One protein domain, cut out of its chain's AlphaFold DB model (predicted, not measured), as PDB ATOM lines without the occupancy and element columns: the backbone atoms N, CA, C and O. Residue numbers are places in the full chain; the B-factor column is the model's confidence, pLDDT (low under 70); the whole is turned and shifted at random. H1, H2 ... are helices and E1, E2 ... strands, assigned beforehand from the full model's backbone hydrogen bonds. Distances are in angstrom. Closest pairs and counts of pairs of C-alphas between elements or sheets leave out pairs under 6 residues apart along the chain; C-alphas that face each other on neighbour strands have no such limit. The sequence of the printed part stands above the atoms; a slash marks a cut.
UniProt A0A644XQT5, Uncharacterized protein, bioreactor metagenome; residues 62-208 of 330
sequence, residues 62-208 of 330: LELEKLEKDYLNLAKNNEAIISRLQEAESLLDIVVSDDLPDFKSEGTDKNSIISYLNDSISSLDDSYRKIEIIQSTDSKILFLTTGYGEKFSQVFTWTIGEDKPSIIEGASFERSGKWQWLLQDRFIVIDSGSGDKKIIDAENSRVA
ATOM      1  N   LEU A  62     -19.238 -10.993  37.373       94.81
ATOM      2  CA  LEU A  62     -18.152 -11.965  37.555       94.81
ATOM      3  C   LEU A  62     -17.967 -12.876  36.333       94.81
ATOM      4  O   LEU A  62     -16.834 -13.152  35.938       94.81
ATOM      5  N   GLU A  63     -19.061 -13.338  35.718       94.31
ATOM      6  CA  GLU A  63     -19.002 -14.096  34.460       94.31
ATOM      7  C   GLU A  63     -18.350 -13.277  33.341       94.31
ATOM      8  O   GLU A  63     -17.529 -13.812  32.598       94.31
ATOM      9  N   LEU A  64     -18.675 -11.984  33.245       94.00
ATOM     10  CA  LEU A  64     -18.131 -11.082  32.232       94.00
ATOM     11  C   LEU A  64     -16.633 -10.821  32.449       94.00
ATOM     12  O   LEU A  64     -15.860 -10.965  31.508       94.00
ATOM     13  N   GLU A  65     -16.201 -10.552  33.684       94.25
ATOM     14  CA  GLU A  65     -14.778 -10.401  34.031       94.25
ATOM     15  C   GLU A  65     -13.977 -11.682  33.735       94.25
ATOM     16  O   GLU A  65     -12.855 -11.632  33.219       94.25
ATOM     17  N   LYS A  66     -14.556 -12.856  34.022       95.75
ATOM     18  CA  LYS A  66     -13.939 -14.141  33.682       95.75
ATOM     19  C   LYS A  66     -13.838 -14.324  32.167       95.75
ATOM     20  O   LYS A  66     -12.782 -14.718  31.683       95.75
ATOM     21  N   LEU A  67     -14.905 -14.021  31.429       93.88
ATOM     22  CA  LEU A  67     -14.938 -14.154  29.975       93.88
ATOM     23  C   LEU A  67     -13.939 -13.209  29.293       93.88
ATOM     24  O   LEU A  67     -13.265 -13.624  28.356       93.88
ATOM     25  N   GLU A  68     -13.787 -11.977  29.785       92.75
ATOM     26  CA  GLU A  68     -12.763 -11.038  29.310       92.75
ATOM     27  C   GLU A  68     -11.348 -11.584  29.530       92.75
ATOM     28  O   GLU A  68     -10.511 -11.544  28.625       92.75
ATOM     29  N   LYS A  69     -11.078 -12.154  30.710       94.88
ATOM     30  CA  LYS A  69      -9.784 -12.778  31.007       94.88
ATOM     31  C   LYS A  69      -9.514 -13.992  30.115       94.88
ATOM     32  O   LYS A  69      -8.403 -14.135  29.605       94.88
ATOM     33  N   ASP A  70     -10.512 -14.849  29.922       92.88
ATOM     34  CA  ASP A  70     -10.407 -16.030  29.066       92.88
ATOM     35  C   ASP A  70     -10.184 -15.622  27.600       92.88
ATOM     36  O   ASP A  70      -9.323 -16.193  26.928       92.88
ATOM     37  N   TYR A  71     -10.869 -14.576  27.127       92.81
ATOM     38  CA  TYR A  71     -10.674 -14.011  25.791       92.81
ATOM     39  C   TYR A  71      -9.257 -13.453  25.596       92.81
ATOM     40  O   TYR A  71      -8.608 -13.768  24.602       92.81
ATOM     41  N   LEU A  72      -8.737 -12.684  26.559       93.00
ATOM     42  CA  LEU A  72      -7.369 -12.155  26.507       93.00
ATOM     43  C   LEU A  72      -6.315 -13.268  26.497       93.00
ATOM     44  O   LEU A  72      -5.327 -13.179  25.769       93.00
ATOM     45  N   ASN A  73      -6.519 -14.322  27.287       92.94
ATOM     46  CA  ASN A  73      -5.628 -15.481  27.290       92.94
ATOM     47  C   ASN A  73      -5.664 -16.220  25.948       92.94
ATOM     48  O   ASN A  73      -4.614 -16.608  25.439       92.94
ATOM     49  N   LEU A  74      -6.854 -16.396  25.364       92.06
ATOM     50  CA  LEU A  74      -7.011 -17.038  24.063       92.06
ATOM     51  C   LEU A  74      -6.358 -16.216  22.946       92.06
ATOM     52  O   LEU A  74      -5.666 -16.787  22.110       92.06
ATOM     53  N   ALA A  75      -6.524 -14.891  22.957       89.94
ATOM     54  CA  ALA A  75      -5.899 -13.996  21.988       89.94
ATOM     55  C   ALA A  75      -4.365 -14.110  22.016       89.94
ATOM     56  O   ALA A  75      -3.757 -14.369  20.982       89.94
ATOM     57  N   LYS A  76      -3.754 -14.042  23.207       90.06
ATOM     58  CA  LYS A  76      -2.300 -14.219  23.376       90.06
ATOM     59  C   LYS A  76      -1.810 -15.590  22.912       90.06
ATOM     60  O   LYS A  76      -0.746 -15.699  22.316       90.06
ATOM     61  N   ASN A  77      -2.575 -16.645  23.194       91.38
ATOM     62  CA  ASN A  77      -2.209 -17.995  22.774       91.38
ATOM     63  C   ASN A  77      -2.291 -18.148  21.248       91.38
ATOM     64  O   ASN A  77      -1.406 -18.737  20.635       91.38
ATOM     65  N   ASN A  78      -3.314 -17.565  20.621       92.06
ATOM     66  CA  ASN A  78      -3.441 -17.560  19.167       92.06
ATOM     67  C   ASN A  78      -2.288 -16.800  18.497       92.06
ATOM     68  O   ASN A  78      -1.756 -17.293  17.508       92.06
ATOM     69  N   GLU A  79      -1.867 -15.651  19.037       87.81
ATOM     70  CA  GLU A  79      -0.692 -14.911  18.542       87.81
ATOM     71  C   GLU A  79       0.588 -15.759  18.612       87.81
ATOM     72  O   GLU A  79       1.302 -15.867  17.617       87.81
ATOM     73  N   ALA A  80       0.833 -16.436  19.740       85.81
ATOM     74  CA  ALA A  80       1.986 -17.324  19.894       85.81
ATOM     75  C   ALA A  80       1.956 -18.508  18.906       85.81
ATOM     76  O   ALA A  80       2.976 -18.861  18.318       85.81
ATOM     77  N   ILE A  81       0.785 -19.116  18.678       87.38
ATOM     78  CA  ILE A  81       0.629 -20.202  17.697       87.38
ATOM     79  C   ILE A  81       0.913 -19.702  16.277       87.38
ATOM     80  O   ILE A  81       1.595 -20.389  15.521       87.38
ATOM     81  N   ILE A  82       0.412 -18.517  15.916       88.44
ATOM     82  CA  ILE A  82       0.668 -17.909  14.605       88.44
ATOM     83  C   ILE A  82       2.166 -17.644  14.421       88.44
ATOM     84  O   ILE A  82       2.700 -17.975  13.366       88.44
ATOM     85  N   SER A  83       2.854 -17.119  15.440       84.12
ATOM     86  CA  SER A  83       4.301 -16.867  15.377       84.12
ATOM     87  C   SER A  83       5.099 -18.149  15.130       84.12
ATOM     88  O   SER A  83       5.919 -18.206  14.218       84.12
ATOM     89  N   ARG A  84       4.793 -19.219  15.873       86.38
ATOM     90  CA  ARG A  84       5.447 -20.528  15.702       86.38
ATOM     91  C   ARG A  84       5.174 -21.165  14.348       86.38
ATOM     92  O   ARG A  84       6.042 -21.837  13.803       86.38
ATOM     93  N   LEU A  85       3.963 -20.989  13.817       88.88
ATOM     94  CA  LEU A  85       3.627 -21.461  12.476       88.88
ATOM     95  C   LEU A  85       4.452 -20.730  11.417       88.88
ATOM     96  O   LEU A  85       4.994 -21.390  10.543       88.88
ATOM     97  N   GLN A  86       4.609 -19.411  11.536       87.69
ATOM     98  CA  GLN A  86       5.438 -18.630  10.614       87.69
ATOM     99  C   GLN A  86       6.917 -19.035  10.673       87.69
ATOM    100  O   GLN A  86       7.560 -19.143   9.634       87.69
ATOM    101  N   GLU A  87       7.457 -19.298  11.865       86.88
ATOM    102  CA  GLU A  87       8.829 -19.798  12.010       86.88
ATOM    103  C   GLU A  87       8.994 -21.198  11.394       86.88
ATOM    104  O   GLU A  87       9.951 -21.452  10.667       86.88
ATOM    105  N   ALA A  88       8.032 -22.100  11.609       86.56
ATOM    106  CA  ALA A  88       8.051 -23.427  10.994       86.56
ATOM    107  C   ALA A  88       7.914 -23.374   9.460       86.56
ATOM    108  O   ALA A  88       8.558 -24.155   8.760       86.56
ATOM    109  N   GLU A  89       7.093 -22.460   8.933       86.88
ATOM    110  CA  GLU A  89       6.982 -22.191   7.494       86.88
ATOM    111  C   GLU A  89       8.311 -21.685   6.923       86.88
ATOM    112  O   GLU A  89       8.750 -22.177   5.888       86.88
ATOM    113  N   SER A  90       8.987 -20.783   7.633       85.50
ATOM    114  CA  SER A  90      10.313 -20.272   7.273       85.50
ATOM    115  C   SER A  90      11.389 -21.370   7.267       85.50
ATOM    116  O   SER A  90      12.153 -21.493   6.310       85.50
ATOM    117  N   LEU A  91      11.416 -22.247   8.278       86.44
ATOM    118  CA  LEU A  91      12.321 -23.406   8.302       86.44
ATOM    119  C   LEU A  91      12.061 -24.374   7.140       86.44
ATOM    120  O   LEU A  91      12.999 -24.926   6.562       86.44
ATOM    121  N   LEU A  92      10.794 -24.582   6.778       85.88
ATOM    122  CA  LEU A  92      10.439 -25.394   5.617       85.88
ATOM    123  C   LEU A  92      10.891 -24.735   4.307       85.88
ATOM    124  O   LEU A  92      11.386 -25.433   3.420       85.88
ATOM    125  N   ASP A  93      10.751 -23.414   4.198       86.12
ATOM    126  CA  ASP A  93      11.197 -22.639   3.040       86.12
ATOM    127  C   ASP A  93      12.707 -22.771   2.824       86.12
ATOM    128  O   ASP A  93      13.140 -23.053   1.708       86.12
ATOM    129  N   ILE A  94      13.505 -22.730   3.898       83.88
ATOM    130  CA  ILE A  94      14.948 -23.001   3.834       83.88
ATOM    131  C   ILE A  94      15.218 -24.341   3.144       83.88
ATOM    132  O   ILE A  94      16.056 -24.419   2.250       83.88
ATOM    133  N   VAL A  95      14.498 -25.408   3.484       83.06
ATOM    134  CA  VAL A  95      14.756 -26.737   2.911       83.06
ATOM    135  C   VAL A  95      14.294 -26.849   1.452       83.06
ATOM    136  O   VAL A  95      14.965 -27.499   0.648       83.06
ATOM    137  N   VAL A  96      13.155 -26.247   1.101       81.75
ATOM    138  CA  VAL A  96      12.453 -26.519  -0.167       81.75
ATOM    139  C   VAL A  96      12.700 -25.457  -1.242       81.75
ATOM    140  O   VAL A  96      12.680 -25.795  -2.424       81.75
ATOM    141  N   SER A  97      12.937 -24.201  -0.862       78.19
ATOM    142  CA  SER A  97      13.055 -23.079  -1.801       78.19
ATOM    143  C   SER A  97      14.273 -23.219  -2.700       78.19
ATOM    144  O   SER A  97      15.351 -23.564  -2.227       78.19
ATOM    145  N   ASP A  98      14.122 -22.949  -3.994       73.69
ATOM    146  CA  ASP A  98      15.255 -22.807  -4.919       73.69
ATOM    147  C   ASP A  98      15.869 -21.404  -4.889       73.69
ATOM    148  O   ASP A  98      17.020 -21.228  -5.295       73.69
ATOM    149  N   ASP A  99      15.118 -20.437  -4.366       81.50
ATOM    150  CA  ASP A  99      15.518 -19.047  -4.228       81.50
ATOM    151  C   ASP A  99      16.113 -18.780  -2.837       81.50
ATOM    152  O   ASP A  99      16.319 -19.675  -2.015       81.50
ATOM    153  N   LEU A 100      16.445 -17.516  -2.579       84.25
ATOM    154  CA  LEU A 100      16.929 -17.066  -1.281       84.25
ATOM    155  C   LEU A 100      15.816 -17.241  -0.228       84.25
ATOM    156  O   LEU A 100      14.736 -16.681  -0.422       84.25
ATOM    157  N   PRO A 101      16.049 -18.014   0.847       84.38
ATOM    158  CA  PRO A 101      14.980 -18.407   1.751       84.38
ATOM    159  C   PRO A 101      14.563 -17.249   2.657       84.38
ATOM    160  O   PRO A 101      15.385 -16.403   3.028       84.38
ATOM    161  N   ASP A 102      13.285 -17.223   3.023       87.06
ATOM    162  CA  ASP A 102      12.730 -16.197   3.900       87.06
ATOM    163  C   ASP A 102      13.025 -16.542   5.361       87.06
ATOM    164  O   ASP A 102      12.297 -17.298   6.004       87.06
ATOM    165  N   PHE A 103      14.132 -16.020   5.885       91.19
ATOM    166  CA  PHE A 103      14.541 -16.221   7.272       91.19
ATOM    167  C   PHE A 103      13.677 -15.407   8.241       91.19
ATOM    168  O   PHE A 103      13.594 -14.181   8.130       91.19
ATOM    169  N   LYS A 104      13.111 -16.075   9.250       91.94
ATOM    170  CA  LYS A 104      12.309 -15.428  10.291       91.94
ATOM    171  C   LYS A 104      12.345 -16.203  11.606       91.94
ATOM    172  O   LYS A 104      12.136 -17.410  11.596       91.94
ATOM    173  N   SER A 105      12.528 -15.508  12.730       90.19
ATOM    174  CA  SER A 105      12.486 -16.112  14.074       90.19
ATOM    175  C   SER A 105      11.469 -15.419  14.987       90.19
ATOM    176  O   SER A 105      11.323 -14.197  14.947       90.19
ATOM    177  N   GLU A 106      10.773 -16.190  15.832       87.81
ATOM    178  CA  GLU A 106       9.914 -15.677  16.912       87.81
ATOM    179  C   GLU A 106      10.737 -14.922  17.970       87.81
ATOM    180  O   GLU A 106      10.275 -13.926  18.533       87.81
ATOM    181  N   GLY A 107      11.957 -15.389  18.252       90.56
ATOM    182  CA  GLY A 107      12.838 -14.785  19.243       90.56
ATOM    183  C   GLY A 107      13.863 -13.855  18.602       90.56
ATOM    184  O   GLY A 107      14.685 -14.282  17.801       90.56
ATOM    185  N   THR A 108      13.861 -12.585  19.009       94.06
ATOM    186  CA  THR A 108      14.769 -11.566  18.456       94.06
ATOM    187  C   THR A 108      16.048 -11.366  19.274       94.06
ATOM    188  O   THR A 108      16.900 -10.554  18.914       94.06
ATOM    189  N   ASP A 109      16.211 -12.091  20.384       96.00
ATOM    190  CA  ASP A 109      17.458 -12.101  21.143       96.00
ATOM    191  C   ASP A 109      18.522 -12.995  20.483       96.00
ATOM    192  O   ASP A 109      18.223 -13.922  19.731       96.00
ATOM    193  N   LYS A 110      19.792 -12.738  20.817       96.44
ATOM    194  CA  LYS A 110      20.958 -13.432  20.251       96.44
ATOM    195  C   LYS A 110      20.859 -14.953  20.328       96.44
ATOM    196  O   LYS A 110      21.198 -15.626  19.359       96.44
ATOM    197  N   ASN A 111      20.426 -15.503  21.462       96.94
ATOM    198  CA  ASN A 111      20.414 -16.952  21.644       96.94
ATOM    199  C   ASN A 111      19.299 -17.595  20.826       96.94
ATOM    200  O   ASN A 111      19.526 -18.649  20.236       96.94
ATOM    201  N   SER A 112      18.133 -16.952  20.759       95.94
ATOM    202  CA  SER A 112      17.020 -17.419  19.932       95.94
ATOM    203  C   SER A 112      17.380 -17.421  18.447       95.94
ATOM    204  O   SER A 112      17.227 -18.451  17.796       95.94
ATOM    205  N   ILE A 113      17.974 -16.335  17.935       97.25
ATOM    206  CA  ILE A 113      18.407 -16.259  16.530       97.25
ATOM    207  C   ILE A 113      19.484 -17.314  16.227       97.25
ATOM    208  O   ILE A 113      19.406 -18.003  15.212       97.25
ATOM    209  N   ILE A 114      20.479 -17.494  17.108       97.25
ATOM    210  CA  ILE A 114      21.498 -18.545  16.940       97.25
ATOM    211  C   ILE A 114      20.863 -19.938  16.961       97.25
ATOM    212  O   ILE A 114      21.263 -20.790  16.172       97.25
ATOM    213  N   SER A 115      19.901 -20.188  17.853       96.62
ATOM    214  CA  SER A 115      19.188 -21.468  17.909       96.62
ATOM    215  C   SER A 115      18.473 -21.739  16.591       96.62
ATOM    216  O   SER A 115      18.698 -22.783  15.994       96.62
ATOM    217  N   TYR A 116      17.714 -20.763  16.095       96.06
ATOM    218  CA  TYR A 116      17.018 -20.849  14.815       96.06
ATOM    219  C   TYR A 116      17.980 -21.117  13.641       96.06
ATOM    220  O   TYR A 116      17.730 -21.993  12.808       96.06
ATOM    221  N   LEU A 117      19.122 -20.419  13.586       96.81
ATOM    222  CA  LEU A 117      20.144 -20.662  12.561       96.81
ATOM    223  C   LEU A 117      20.759 -22.062  12.688       96.81
ATOM    224  O   LEU A 117      20.986 -22.710  11.672       96.81
ATOM    225  N   ASN A 118      20.999 -22.561  13.902       96.56
ATOM    226  CA  ASN A 118      21.505 -23.919  14.110       96.56
ATOM    227  C   ASN A 118      20.480 -24.989  13.711       96.56
ATOM    228  O   ASN A 118      20.854 -25.964  13.064       96.56
ATOM    229  N   ASP A 119      19.200 -24.792  14.025       94.31
ATOM    230  CA  ASP A 119      18.119 -25.687  13.598       94.31
ATOM    231  C   ASP A 119      18.000 -25.710  12.064       94.31
ATOM    232  O   ASP A 119      17.832 -26.768  11.447       94.31
ATOM    233  N   SER A 120      18.183 -24.545  11.435       93.69
ATOM    234  CA  SER A 120      18.269 -24.408   9.979       93.69
ATOM    235  C   SER A 120      19.479 -25.156   9.410       93.69
ATOM    236  O   SER A 120      19.341 -25.884   8.431       93.69
ATOM    237  N   ILE A 121      20.658 -25.030  10.034       94.50
ATOM    238  CA  ILE A 121      21.879 -25.754   9.646       94.50
ATOM    239  C   ILE A 121      21.650 -27.265   9.714       94.50
ATOM    240  O   ILE A 121      21.901 -27.954   8.731       94.50
ATOM    241  N   SER A 122      21.122 -27.774  10.830       92.25
ATOM    242  CA  SER A 122      20.854 -29.207  11.006       92.25
ATOM    243  C   SER A 122      19.837 -29.745  10.000       92.25
ATOM    244  O   SER A 122      19.947 -30.883   9.549       92.25
ATOM    245  N   SER A 123      18.870 -28.922   9.590       88.94
ATOM    246  CA  SER A 123      17.902 -29.285   8.548       88.94
ATOM    247  C   SER A 123      18.535 -29.413   7.152       88.94
ATOM    248  O   SER A 123      17.917 -29.971   6.245       88.94
ATOM    249  N   LEU A 124      19.767 -28.922   6.975       90.56
ATOM    250  CA  LEU A 124      20.519 -28.921   5.720       90.56
ATOM    251  C   LEU A 124      21.709 -29.897   5.705       90.56
ATOM    252  O   LEU A 124      22.454 -29.889   4.730       90.56
ATOM    253  N   ASP A 125      21.890 -30.752   6.719       86.19
ATOM    254  CA  ASP A 125      23.080 -31.618   6.858       86.19
ATOM    255  C   ASP A 125      23.376 -32.488   5.613       86.19
ATOM    256  O   ASP A 125      24.538 -32.663   5.236       86.19
ATOM    257  N   ASP A 126      22.337 -32.978   4.927       85.44
ATOM    258  CA  ASP A 126      22.451 -33.791   3.702       85.44
ATOM    259  C   ASP A 126      22.322 -32.971   2.398       85.44
ATOM    260  O   ASP A 126      22.264 -33.522   1.293       85.44
ATOM    261  N   SER A 127      22.263 -31.643   2.501       87.25
ATOM    262  CA  SER A 127      22.098 -30.728   1.372       87.25
ATOM    263  C   SER A 127      23.441 -30.235   0.829       87.25
ATOM    264  O   SER A 127      24.439 -30.099   1.535       87.25
ATOM    265  N   TYR A 128      23.470 -29.893  -0.464       87.19
ATOM    266  CA  TYR A 128      24.583 -29.106  -1.013       87.19
ATOM    267  C   TYR A 128      24.558 -27.657  -0.508       87.19
ATOM    268  O   TYR A 128      25.561 -26.947  -0.627       87.19
ATOM    269  N   ARG A 129      23.405 -27.226   0.005       91.94
ATOM    270  CA  ARG A 129      23.186 -25.900   0.554       91.94
ATOM    271  C   ARG A 129      23.608 -25.857   2.011       91.94
ATOM    272  O   ARG A 129      23.525 -26.861   2.710       91.94
ATOM    273  N   LYS A 130      24.097 -24.704   2.457       92.88
ATOM    274  CA  LYS A 130      24.674 -24.545   3.796       92.88
ATOM    275  C   LYS A 130      24.388 -23.168   4.360       92.88
ATOM    276  O   LYS A 130      24.240 -22.210   3.605       92.88
ATOM    277  N   ILE A 131      24.391 -23.090   5.681       95.56
ATOM    278  CA  ILE A 131      24.419 -21.848   6.443       95.56
ATOM    279  C   ILE A 131      25.678 -21.899   7.316       95.56
ATOM    280  O   ILE A 131      25.975 -22.922   7.927       95.56
ATOM    281  N   GLU A 132      26.445 -20.817   7.343       95.75
ATOM    282  CA  GLU A 132      27.657 -20.678   8.146       95.75
ATOM    283  C   GLU A 132      27.552 -19.399   8.976       95.75
ATOM    284  O   GLU A 132      27.453 -18.304   8.427       95.75
ATOM    285  N   ILE A 133      27.586 -19.522  10.304       97.12
ATOM    286  CA  ILE A 133      27.674 -18.362  11.196       97.12
ATOM    287  C   ILE A 133      29.134 -17.903  11.224       97.12
ATOM    288  O   ILE A 133      29.998 -18.607  11.741       97.12
ATOM    289  N   ILE A 134      29.401 -16.716  10.677       95.88
ATOM    290  CA  ILE A 134      30.746 -16.137  10.577       95.88
ATOM    291  C   ILE A 134      31.133 -15.432  11.880       95.88
ATOM    292  O   ILE A 134      32.260 -15.562  12.358       95.88
ATOM    293  N   GLN A 135      30.203 -14.664  12.448       94.81
ATOM    294  CA  GLN A 135      30.431 -13.864  13.649       94.81
ATOM    295  C   GLN A 135      29.139 -13.720  14.452       94.81
ATOM    296  O   GLN A 135      28.050 -13.606  13.889       94.81
ATOM    297  N   SER A 136      29.259 -13.662  15.777       94.06
ATOM    298  CA  SER A 136      28.136 -13.378  16.666       94.06
ATOM    299  C   SER A 136      28.540 -12.417  17.785       94.06
ATOM    300  O   SER A 136      29.212 -12.794  18.748       94.06
ATOM    301  N   THR A 137      28.103 -11.167  17.666       92.31
ATOM    302  CA  THR A 137      28.275 -10.120  18.681       92.31
ATOM    303  C   THR A 137      26.984  -9.940  19.480       92.31
ATOM    304  O   THR A 137      25.991 -10.628  19.248       92.31
ATOM    305  N   ASP A 138      26.982  -9.039  20.458       91.69
ATOM    306  CA  ASP A 138      25.784  -8.766  21.262       91.69
ATOM    307  C   ASP A 138      24.752  -7.894  20.532       91.69
ATOM    308  O   ASP A 138      23.601  -7.825  20.957       91.69
ATOM    309  N   SER A 139      25.140  -7.258  19.423       93.25
ATOM    310  CA  SER A 139      24.263  -6.414  18.605       93.25
ATOM    311  C   SER A 139      23.916  -7.025  17.251       93.25
ATOM    312  O   SER A 139      22.908  -6.641  16.656       93.25
ATOM    313  N   LYS A 140      24.724  -7.966  16.744       94.50
ATOM    314  CA  LYS A 140      24.615  -8.450  15.366       94.50
ATOM    315  C   LYS A 140      25.175  -9.858  15.180       94.50
ATOM    316  O   LYS A 140      26.211 -10.206  15.751       94.50
ATOM    317  N   ILE A 141      24.532 -10.636  14.317       96.94
ATOM    318  CA  ILE A 141      25.011 -11.929  13.820       96.94
ATOM    319  C   ILE A 141      25.323 -11.787  12.331       96.94
ATOM    320  O   ILE A 141      24.472 -11.360  11.557       96.94
ATOM    321  N   LEU A 142      26.536 -12.153  11.930       97.00
ATOM    322  CA  LEU A 142      26.941 -12.229  10.533       97.00
ATOM    323  C   LEU A 142      26.951 -13.694  10.110       97.00
ATOM    324  O   LEU A 142      27.592 -14.523  10.762       97.00
ATOM    325  N   PHE A 143      26.270 -14.016   9.018       96.75
ATOM    326  CA  PHE A 143      26.233 -15.377   8.498       96.75
ATOM    327  C   PHE A 143      26.221 -15.397   6.969       96.75
ATOM    328  O   PHE A 143      25.904 -14.411   6.307       96.75
ATOM    329  N   LEU A 144      26.606 -16.538   6.415       95.50
ATOM    330  CA  LEU A 144      26.699 -16.810   4.991       95.50
ATOM    331  C   LEU A 144      25.764 -17.958   4.641       95.50
ATOM    332  O   LEU A 144      25.744 -18.980   5.324       95.50
ATOM    333  N   THR A 145      25.058 -17.829   3.529       94.88
ATOM    334  CA  THR A 145      24.377 -18.948   2.885       94.88
ATOM    335  C   THR A 145      25.174 -19.410   1.670       94.88
ATOM    336  O   THR A 145      25.771 -18.612   0.952       94.88
ATOM    337  N   THR A 146      25.197 -20.717   1.423       93.00
ATOM    338  CA  THR A 146      25.774 -21.339   0.224       93.00
ATOM    339  C   THR A 146      24.690 -22.128  -0.488       93.00
ATOM    340  O   THR A 146      23.942 -22.855   0.161       93.00
ATOM    341  N   GLY A 147      24.618 -22.021  -1.814       89.12
ATOM    342  CA  GLY A 147      23.545 -22.632  -2.601       89.12
ATOM    343  C   GLY A 147      22.218 -21.871  -2.524       89.12
ATOM    344  O   GLY A 147      21.218 -22.383  -3.017       89.12
ATOM    345  N   TYR A 148      22.239 -20.670  -1.937       79.62
ATOM    346  CA  TYR A 148      21.151 -19.701  -1.890       79.62
ATOM    347  C   TYR A 148      21.734 -18.320  -2.198       79.62
ATOM    348  O   TYR A 148      22.654 -17.874  -1.507       79.62
ATOM    349  N   GLY A 149      21.207 -17.630  -3.208       67.38
ATOM    350  CA  GLY A 149      21.608 -16.263  -3.538       67.38
ATOM    351  C   GLY A 149      21.716 -16.001  -5.033       67.38
ATOM    352  O   GLY A 149      21.714 -16.921  -5.843       67.38
ATOM    353  N   GLU A 150      21.849 -14.721  -5.381       71.06
ATOM    354  CA  GLU A 150      21.845 -14.234  -6.767       71.06
ATOM    355  C   GLU A 150      22.901 -14.922  -7.649       71.06
ATOM    356  O   GLU A 150      22.644 -15.233  -8.811       71.06
ATOM    357  N   LYS A 151      24.092 -15.179  -7.087       83.81
ATOM    358  CA  LYS A 151      25.209 -15.825  -7.797       83.81
ATOM    359  C   LYS A 151      25.468 -17.269  -7.378       83.81
ATOM    360  O   LYS A 151      25.776 -18.081  -8.244       83.81
ATOM    361  N   PHE A 152      25.398 -17.566  -6.080       91.06
ATOM    362  CA  PHE A 152      25.405 -18.913  -5.481       91.06
ATOM    363  C   PHE A 152      25.409 -18.819  -3.949       91.06
ATOM    364  O   PHE A 152      24.722 -19.581  -3.275       91.06
ATOM    365  N   SER A 153      26.204 -17.889  -3.417       93.94
ATOM    366  CA  SER A 153      26.352 -17.635  -1.982       93.94
ATOM    367  C   SER A 153      26.020 -16.179  -1.660       93.94
ATOM    368  O   SER A 153      26.269 -15.307  -2.498       93.94
ATOM    369  N   GLN A 154      25.500 -15.911  -0.460       94.88
ATOM    370  CA  GLN A 154      25.088 -14.575  -0.018       94.88
ATOM    371  C   GLN A 154      25.411 -14.341   1.462       94.88
ATOM    372  O   GLN A 154      25.114 -15.177   2.313       94.88
ATOM    373  N   VAL A 155      25.984 -13.177   1.778       95.56
ATOM    374  CA  VAL A 155      26.228 -12.748   3.163       95.56
ATOM    375  C   VAL A 155      25.049 -11.945   3.708       95.56
ATOM    376  O   VAL A 155      24.503 -11.068   3.030       95.56
ATOM    377  N   PHE A 156      24.704 -12.221   4.961       96.12
ATOM    378  CA  PHE A 156      23.626 -11.594   5.709       96.12
ATOM    379  C   PHE A 156      24.120 -11.034   7.033       96.12
ATOM    380  O   PHE A 156      25.053 -11.547   7.652       96.12
ATOM    381  N   THR A 157      23.403 -10.022   7.501       96.69
ATOM    382  CA  THR A 157      23.482  -9.489   8.853       96.69
ATOM    383  C   THR A 157      22.130  -9.649   9.537       96.69
ATOM    384  O   THR A 157      21.102  -9.269   8.987       96.69
ATOM    385  N   TRP A 158      22.111 -10.151  10.765       97.50
ATOM    386  CA  TRP A 158      20.922 -10.176  11.608       97.50
ATOM    387  C   TRP A 158      21.155  -9.298  12.829       97.50
ATOM    388  O   TRP A 158      21.965  -9.624  13.696       97.50
ATOM    389  N   THR A 159      20.472  -8.157  12.881       96.31
ATOM    390  CA  THR A 159      20.540  -7.242  14.024       96.31
ATOM    391  C   THR A 159      19.699  -7.794  15.170       96.31
ATOM    392  O   THR A 159      18.544  -8.166  14.974       96.31
ATOM    393  N   ILE A 160      20.265  -7.848  16.375       96.50
ATOM    394  CA  ILE A 160      19.538  -8.293  17.569       96.50
ATOM    395  C   ILE A 160      18.388  -7.319  17.852       96.50
ATOM    396  O   ILE A 160      18.586  -6.106  17.877       96.50
ATOM    397  N   GLY A 161      17.192  -7.858  18.083       95.38
ATOM    398  CA  GLY A 161      15.945  -7.100  18.205       95.38
ATOM    399  C   GLY A 161      15.066  -7.138  16.952       95.38
ATOM    400  O   GLY A 161      13.865  -6.905  17.077       95.38
ATOM    401  N   GLU A 162      15.621  -7.509  15.796       95.81
ATOM    402  CA  GLU A 162      14.880  -7.673  14.539       95.81
ATOM    403  C   GLU A 162      14.440  -9.131  14.333       95.81
ATOM    404  O   GLU A 162      15.151 -10.075  14.687       95.81
ATOM    405  N   ASP A 163      13.269  -9.323  13.725       92.19
ATOM    406  CA  ASP A 163      12.664 -10.642  13.479       92.19
ATOM    407  C   ASP A 163      13.182 -11.337  12.211       92.19
ATOM    408  O   ASP A 163      12.924 -12.526  12.010       92.19
ATOM    409  N   LYS A 164      13.938 -10.613  11.379       95.00
ATOM    410  CA  LYS A 164      14.515 -11.100  10.123       95.00
ATOM    411  C   LYS A 164      15.896 -10.495   9.841       95.00
ATOM    412  O   LYS A 164      16.174  -9.364  10.254       95.00
ATOM    413  N   PRO A 165      16.760 -11.199   9.093       96.25
ATOM    414  CA  PRO A 165      18.045 -10.667   8.672       96.25
ATOM    415  C   PRO A 165      17.907  -9.697   7.492       96.25
ATOM    416  O   PRO A 165      16.898  -9.646   6.791       96.25
ATOM    417  N   SER A 166      18.971  -8.937   7.249       95.44
ATOM    418  CA  SER A 166      19.164  -8.107   6.062       95.44
ATOM    419  C   SER A 166      20.330  -8.631   5.229       95.44
ATOM    420  O   SER A 166      21.346  -9.087   5.756       95.44
ATOM    421  N   ILE A 167      20.181  -8.547   3.914       94.12
ATOM    422  CA  ILE A 167      21.231  -8.860   2.946       94.12
ATOM    423  C   ILE A 167      22.285  -7.749   2.996       94.12
ATOM    424  O   ILE A 167      21.943  -6.571   3.094       94.12
ATOM    425  N   ILE A 168      23.567  -8.110   2.912       94.94
ATOM    426  CA  ILE A 168      24.604  -7.128   2.577       94.94
ATOM    427  C   ILE A 168      24.659  -7.024   1.053       94.94
ATOM    428  O   ILE A 168      25.139  -7.935   0.373       94.94
ATOM    429  N   GLU A 169      24.130  -5.924   0.521       93.00
ATOM    430  CA  GLU A 169      24.052  -5.687  -0.922       93.00
ATOM    431  C   GLU A 169      25.428  -5.804  -1.584       93.00
ATOM    432  O   GLU A 169      26.420  -5.247  -1.114       93.00
ATOM    433  N   GLY A 170      25.496  -6.574  -2.671       91.56
ATOM    434  CA  GLY A 170      26.740  -6.849  -3.391       91.56
ATOM    435  C   GLY A 170      27.669  -7.882  -2.738       91.56
ATOM    436  O   GLY A 170      28.652  -8.267  -3.375       91.56
ATOM    437  N   ALA A 171      27.365  -8.394  -1.540       94.25
ATOM    438  CA  ALA A 171      28.139  -9.440  -0.858       94.25
ATOM    439  C   ALA A 171      27.745 -10.869  -1.293       94.25
ATOM    440  O   ALA A 171      27.624 -11.779  -0.468       94.25
ATOM    441  N   SER A 172      27.547 -11.059  -2.598       93.75
ATOM    442  CA  SER A 172      27.285 -12.353  -3.231       93.75
ATOM    443  C   SER A 172      28.493 -12.842  -4.033       93.75
ATOM    444  O   SER A 172      29.264 -12.042  -4.584       93.75
ATOM    445  N   PHE A 173      28.673 -14.162  -4.109       94.19
ATOM    446  CA  PHE A 173      29.768 -14.777  -4.867       94.19
ATOM    447  C   PHE A 173      29.407 -16.140  -5.454       94.19
ATOM    448  O   PHE A 173      28.458 -16.800  -5.027       94.19
ATOM    449  N   GLU A 174      30.157 -16.530  -6.484       94.44
ATOM    450  CA  GLU A 174      29.953 -17.760  -7.245       94.44
ATOM    451  C   GLU A 174      30.404 -19.000  -6.462       94.44
ATOM    452  O   GLU A 174      31.063 -18.919  -5.429       94.44
ATOM    453  N   ARG A 175      30.104 -20.190  -6.992       93.19
ATOM    454  CA  ARG A 175      30.470 -21.477  -6.375       93.19
ATOM    455  C   ARG A 175      31.977 -21.678  -6.171       93.19
ATOM    456  O   ARG A 175      32.371 -22.435  -5.289       93.19
ATOM    457  N   SER A 176      32.806 -21.062  -7.009       92.75
ATOM    458  CA  SER A 176      34.271 -21.063  -6.889       92.75
ATOM    459  C   SER A 176      34.798 -19.990  -5.935       92.75
ATOM    460  O   SER A 176      35.981 -20.021  -5.589       92.75
ATOM    461  N   GLY A 177      33.945 -19.043  -5.542       93.06
ATOM    462  CA  GLY A 177      34.291 -17.968  -4.632       93.06
ATOM    463  C   GLY A 177      34.508 -18.463  -3.207       93.06
ATOM    464  O   GLY A 177      34.144 -19.579  -2.828       93.06
ATOM    465  N   LYS A 178      35.151 -17.619  -2.410       93.25
ATOM    466  CA  LYS A 178      35.511 -17.909  -1.019       93.25
ATOM    467  C   LYS A 178      35.595 -16.621  -0.225       93.25
ATOM    468  O   LYS A 178      35.794 -15.555  -0.799       93.25
ATOM    469  N   TRP A 179      35.518 -16.726   1.092       94.62
ATOM    470  CA  TRP A 179      35.686 -15.591   1.988       94.62
ATOM    471  C   TRP A 179      36.808 -15.858   2.996       94.62
ATOM    472  O   TRP A 179      37.158 -17.010   3.257       94.62
ATOM    473  N   GLN A 180      37.401 -14.794   3.533       94.50
ATOM    474  CA  GLN A 180      38.349 -14.866   4.648       94.50
ATOM    475  C   GLN A 180      38.353 -13.554   5.436       94.50
ATOM    476  O   GLN A 180      38.105 -12.482   4.880       94.50
ATOM    477  N   TRP A 181      38.690 -13.624   6.720       94.50
ATOM    478  CA  TRP A 181      38.944 -12.428   7.522       94.50
ATOM    479  C   TRP A 181      40.178 -11.675   7.008       94.50
ATOM    480  O   TRP A 181      41.221 -12.276   6.760       94.50
ATOM    481  N   LEU A 182      40.051 -10.354   6.876       91.44
ATOM    482  CA  LEU A 182      41.177  -9.426   6.718       91.44
ATOM    483  C   LEU A 182      41.560  -8.785   8.046       91.44
ATOM    484  O   LEU A 182      42.737  -8.683   8.369       91.44
ATOM    485  N   LEU A 183      40.550  -8.379   8.811       88.75
ATOM    486  CA  LEU A 183      40.686  -7.932  10.186       88.75
ATOM    487  C   LEU A 183      39.557  -8.570  10.971       88.75
ATOM    488  O   LEU A 183      38.387  -8.334  10.658       88.75
ATOM    489  N   GLN A 184      39.919  -9.394  11.951       84.25
ATOM    490  CA  GLN A 184      38.951 -10.106  12.768       84.25
ATOM    491  C   GLN A 184      37.918  -9.129  13.333       84.25
ATOM    492  O   GLN A 184      38.260  -8.031  13.768       84.25
ATOM    493  N   ASP A 185      36.655  -9.539  13.272       83.31
ATOM    494  CA  ASP A 185      35.501  -8.792  13.760       83.31
ATOM    495  C   ASP A 185      35.169  -7.476  13.029       83.31
ATOM    496  O   ASP A 185      34.197  -6.826  13.408       83.31
ATOM    497  N   ARG A 186      35.902  -7.104  11.965       89.12
ATOM    498  CA  ARG A 186      35.649  -5.860  11.213       89.12
ATOM    499  C   ARG A 186      35.568  -6.043   9.702       89.12
ATOM    500  O   ARG A 186      34.551  -5.700   9.105       89.12
ATOM    501  N   PHE A 187      36.609  -6.595   9.077       94.38
ATOM    502  CA  PHE A 187      36.696  -6.688   7.617       94.38
ATOM    503  C   PHE A 187      36.854  -8.117   7.130       94.38
ATOM    504  O   PHE A 187      37.767  -8.835   7.539       94.38
ATOM    505  N   ILE A 188      36.015  -8.487   6.170       95.81
ATOM    506  CA  ILE A 188      36.097  -9.744   5.424       95.81
ATOM    507  C   ILE A 188      36.433  -9.412   3.978       95.81
ATOM    508  O   ILE A 188      35.923  -8.436   3.438       95.81
ATOM    509  N   VAL A 189      37.248 -10.234   3.323       95.94
ATOM    510  CA  VAL A 189      37.336 -10.227   1.861       95.94
ATOM    511  C   VAL A 189      36.586 -11.415   1.286       95.94
ATOM    512  O   VAL A 189      36.742 -12.545   1.744       95.94
ATOM    513  N   ILE A 190      35.805 -11.143   0.250       95.31
ATOM    514  CA  ILE A 190      35.174 -12.124  -0.619       95.31
ATOM    515  C   ILE A 190      35.950 -12.148  -1.935       95.31
ATOM    516  O   ILE A 190      36.131 -11.114  -2.570       95.31
ATOM    517  N   ASP A 191      36.391 -13.328  -2.349       94.69
ATOM    518  CA  ASP A 191      36.756 -13.631  -3.728       94.69
ATOM    519  C   ASP A 191      35.486 -14.065  -4.459       94.69
ATOM    520  O   ASP A 191      34.862 -15.060  -4.080       94.69
ATOM    521  N   SER A 192      35.079 -13.307  -5.476       92.25
ATOM    522  CA  SER A 192      33.815 -13.532  -6.176       92.25
ATOM    523  C   SER A 192      33.787 -14.836  -6.976       92.25
ATOM    524  O   SER A 192      32.702 -15.275  -7.356       92.25
ATOM    525  N   GLY A 193      34.952 -15.433  -7.261       88.94
ATOM    526  CA  GLY A 193      35.110 -16.540  -8.207       88.94
ATOM    527  C   GLY A 193      35.361 -16.097  -9.657       88.94
ATOM    528  O   GLY A 193      35.890 -16.890 -10.437       88.94
ATOM    529  N   SER A 194      35.077 -14.830  -9.997       85.25
ATOM    530  CA  SER A 194      35.346 -14.209 -11.311       85.25
ATOM    531  C   SER A 194      36.713 -13.514 -11.397       85.25
ATOM    532  O   SER A 194      37.088 -13.013 -12.457       85.25
ATOM    533  N   GLY A 195      37.466 -13.482 -10.291       82.38
ATOM    534  CA  GLY A 195      38.721 -12.732 -10.146       82.38
ATOM    535  C   GLY A 195      38.553 -11.344  -9.516       82.38
ATOM    536  O   GLY A 195      39.553 -10.695  -9.201       82.38
ATOM    537  N   ASP A 196      37.311 -10.911  -9.295       92.00
ATOM    538  CA  ASP A 196      37.005  -9.717  -8.513       92.00
ATOM    539  C   ASP A 196      37.045 -10.057  -7.016       92.00
ATOM    540  O   ASP A 196      36.681 -11.152  -6.577       92.00
ATOM    541  N   LYS A 197      37.506  -9.109  -6.211       94.88
ATOM    542  CA  LYS A 197      37.520  -9.202  -4.757       94.88
ATOM    543  C   LYS A 197      36.745  -8.037  -4.171       94.88
ATOM    544  O   LYS A 197      36.835  -6.914  -4.659       94.88
ATOM    545  N   LYS A 198      35.999  -8.311  -3.107       95.56
ATOM    546  CA  LYS A 198      35.180  -7.330  -2.393       95.56
ATOM    547  C   LYS A 198      35.539  -7.336  -0.923       95.56
ATOM    548  O   LYS A 198      35.645  -8.406  -0.331       95.56
ATOM    549  N   ILE A 199      35.699  -6.161  -0.333       96.62
ATOM    550  CA  ILE A 199      35.863  -6.009   1.113       96.62
ATOM    551  C   ILE A 199      34.498  -5.699   1.706       96.62
ATOM    552  O   ILE A 199      33.837  -4.751   1.287       96.62
ATOM    553  N   ILE A 200      34.082  -6.505   2.673       96.06
ATOM    554  CA  ILE A 200      32.866  -6.319   3.453       96.06
ATOM    555  C   ILE A 200      33.249  -5.719   4.797       96.06
ATOM    556  O   ILE A 200      34.064  -6.287   5.525       96.06
ATOM    557  N   ASP A 201      32.631  -4.591   5.115       94.19
ATOM    558  CA  ASP A 201      32.613  -4.017   6.451       94.19
ATOM    559  C   ASP A 201      31.475  -4.681   7.236       94.19
ATOM    560  O   ASP A 201      30.293  -4.402   7.011       94.19
ATOM    561  N   ALA A 202      31.838  -5.625   8.106       91.69
ATOM    562  CA  ALA A 202      30.893  -6.399   8.907       91.69
ATOM    563  C   ALA A 202      30.190  -5.528   9.960       91.69
ATOM    564  O   ALA A 202      29.018  -5.751  10.278       91.69
ATOM    565  N   GLU A 203      30.886  -4.507  10.463       89.25
ATOM    566  CA  GLU A 203      30.363  -3.572  11.452       89.25
ATOM    567  C   GLU A 203      29.250  -2.719  10.835       89.25
ATOM    568  O   GLU A 203      28.126  -2.699  11.348       89.25
ATOM    569  N   ASN A 204      29.524  -2.116   9.675       91.00
ATOM    570  CA  ASN A 204      28.597  -1.223   8.974       91.00
ATOM    571  C   ASN A 204      27.667  -1.932   7.976       91.00
ATOM    572  O   ASN A 204      26.833  -1.283   7.349       91.00
ATOM    573  N   SER A 205      27.781  -3.255   7.830       92.94
ATOM    574  CA  SER A 205      26.945  -4.085   6.948       92.94
ATOM    575  C   SER A 205      26.906  -3.607   5.494       92.94
ATOM    576  O   SER A 205      25.843  -3.540   4.879       92.94
ATOM    577  N   ARG A 206      28.075  -3.293   4.929       94.75
ATOM    578  CA  ARG A 206      28.199  -2.814   3.544       94.75
ATOM    579  C   ARG A 206      29.444  -3.352   2.853       94.75
ATOM    580  O   ARG A 206      30.427  -3.708   3.499       94.75
ATOM    581  N   VAL A 207      29.427  -3.349   1.523       95.31
ATOM    582  CA  VAL A 207      30.654  -3.474   0.727       95.31
ATOM    583  C   VAL A 207      31.438  -2.166   0.871       95.31
ATOM    584  O   VAL A 207      30.931  -1.095   0.548       95.31
ATOM    585  N   ALA A 208      32.661  -2.251   1.391       94.75
ATOM    586  CA  ALA A 208      33.557  -1.114   1.581       94.75
ATOM    587  C   ALA A 208      34.405  -0.818   0.338       94.75
ATOM    588  O   ALA A 208      34.768   0.327   0.109       94.75
TER     589      ALA A 208
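Overview. This is residues 62 to 208 of the 330 residues of an uncharacterized protein of bioreactor metagenome (UniProt A0A644XQT5). Look for a long single helix, H1, running like a handle into a compact body, with its residues 62 to 79 sticking out free. In the body, two four-stranded sheets stand partly face to face, the one with E1 to E4 meeting the one with E5 to E8 mainly through E4, while H2 covers the other face of the first sheet. You will read 147 residues, with two named helices followed by eight named strands; the sheet orders are E1 - E2 - E3 - E4 and E5 - E6 - E7 - E8, both antiparallel throughout, and the class is mixed, helices and strands. The whole is loose, with a radius of gyration of the C-alphas of 18.9 A, and spans 74 by 30 by 21 A, H1 making much of the length.

Along the chain. Find C-alpha 62 at (-18.152, -11.965, 37.555); from there H1, residues 62 to 96, runs 50.7 A to C-alpha 96 at (12.453, -26.519, -0.167). After residues 97 to 109, which hold no named element, comes H2, residues 110 to 122, 18.3 A long. Next read E1, residues 130 to 136, 17.4 A; E2, residues 140 to 146, 19.9 A; E3, residues 153 to 159, 19.9 A; and E4, residues 166 to 173, 16.6 A, which bends by 78 degrees at residue 170. The second set is E5, residues 178 to 183, 15.9 A; E6, residues 187 to 191; E7, residues 196 to 201, 16.6 A; and E8, residues 206 to 208, ending at C-alpha 208 at (33.557, -1.114, 1.581).

Arrangement. Start at H1, which is close to H2 but not clearly touching it: the closest C-alphas, those of Leu 91 and Ser 120, are 6.3 A apart, and the two run the same way at a steep tilt of 47 degrees. H1 is on neither sheet. H2 is on the sheet E1 E2 E3 E4 at a height of 9.1 A, which gives two layers, a helix on one face of a sheet. It lies over E1 and E2 and runs along the strands, at 9 degrees to E2 on the local plane; its closest C-alphas to E1 are those of Ile 121 and Ile 131, 5.7 A apart. In both helices every O i to N i+4 pair is within hydrogen-bond range. E1 to E4 form a meander, each strand the antiparallel neighbour of the one before, and so do E5 to E8. Within hydrogen-bond range, look at N 132 and O 144 in the hairpin E1 and E2, 2.8 A; N 156 and O 143 in the hairpin E2 and E3, 2.8 A; and N 166 and O 157 in the hairpin E3 and E4, 2.8 A. In the second sheet look at N 180 and O 189 for E5 and E6, 2.9 A; N 190 and O 198 for E6 and E7, 2.8 A; and N 208 and O 199 for E7 and E8, 2.8 A. The two sheets form a sandwich, two sheets face to face, with facing parts 10.3 A centre to centre and best planes 5 degrees apart. The C-alphas of Ile 168 in E4 and Arg 206 in E8 are the closest of those two strands, 5.7 A apart.

Size, cuts and confidence. The C-alphas farthest apart are those of Leu 62 and Gly 195, at 74.2 A. The printed part has no cut. The link H1 to H2 is long, with 13 residues; the chain changes sheets at the tight link E4 to E5. The mean pLDDT of the printed part is 91.4, and residue 149 is under 70.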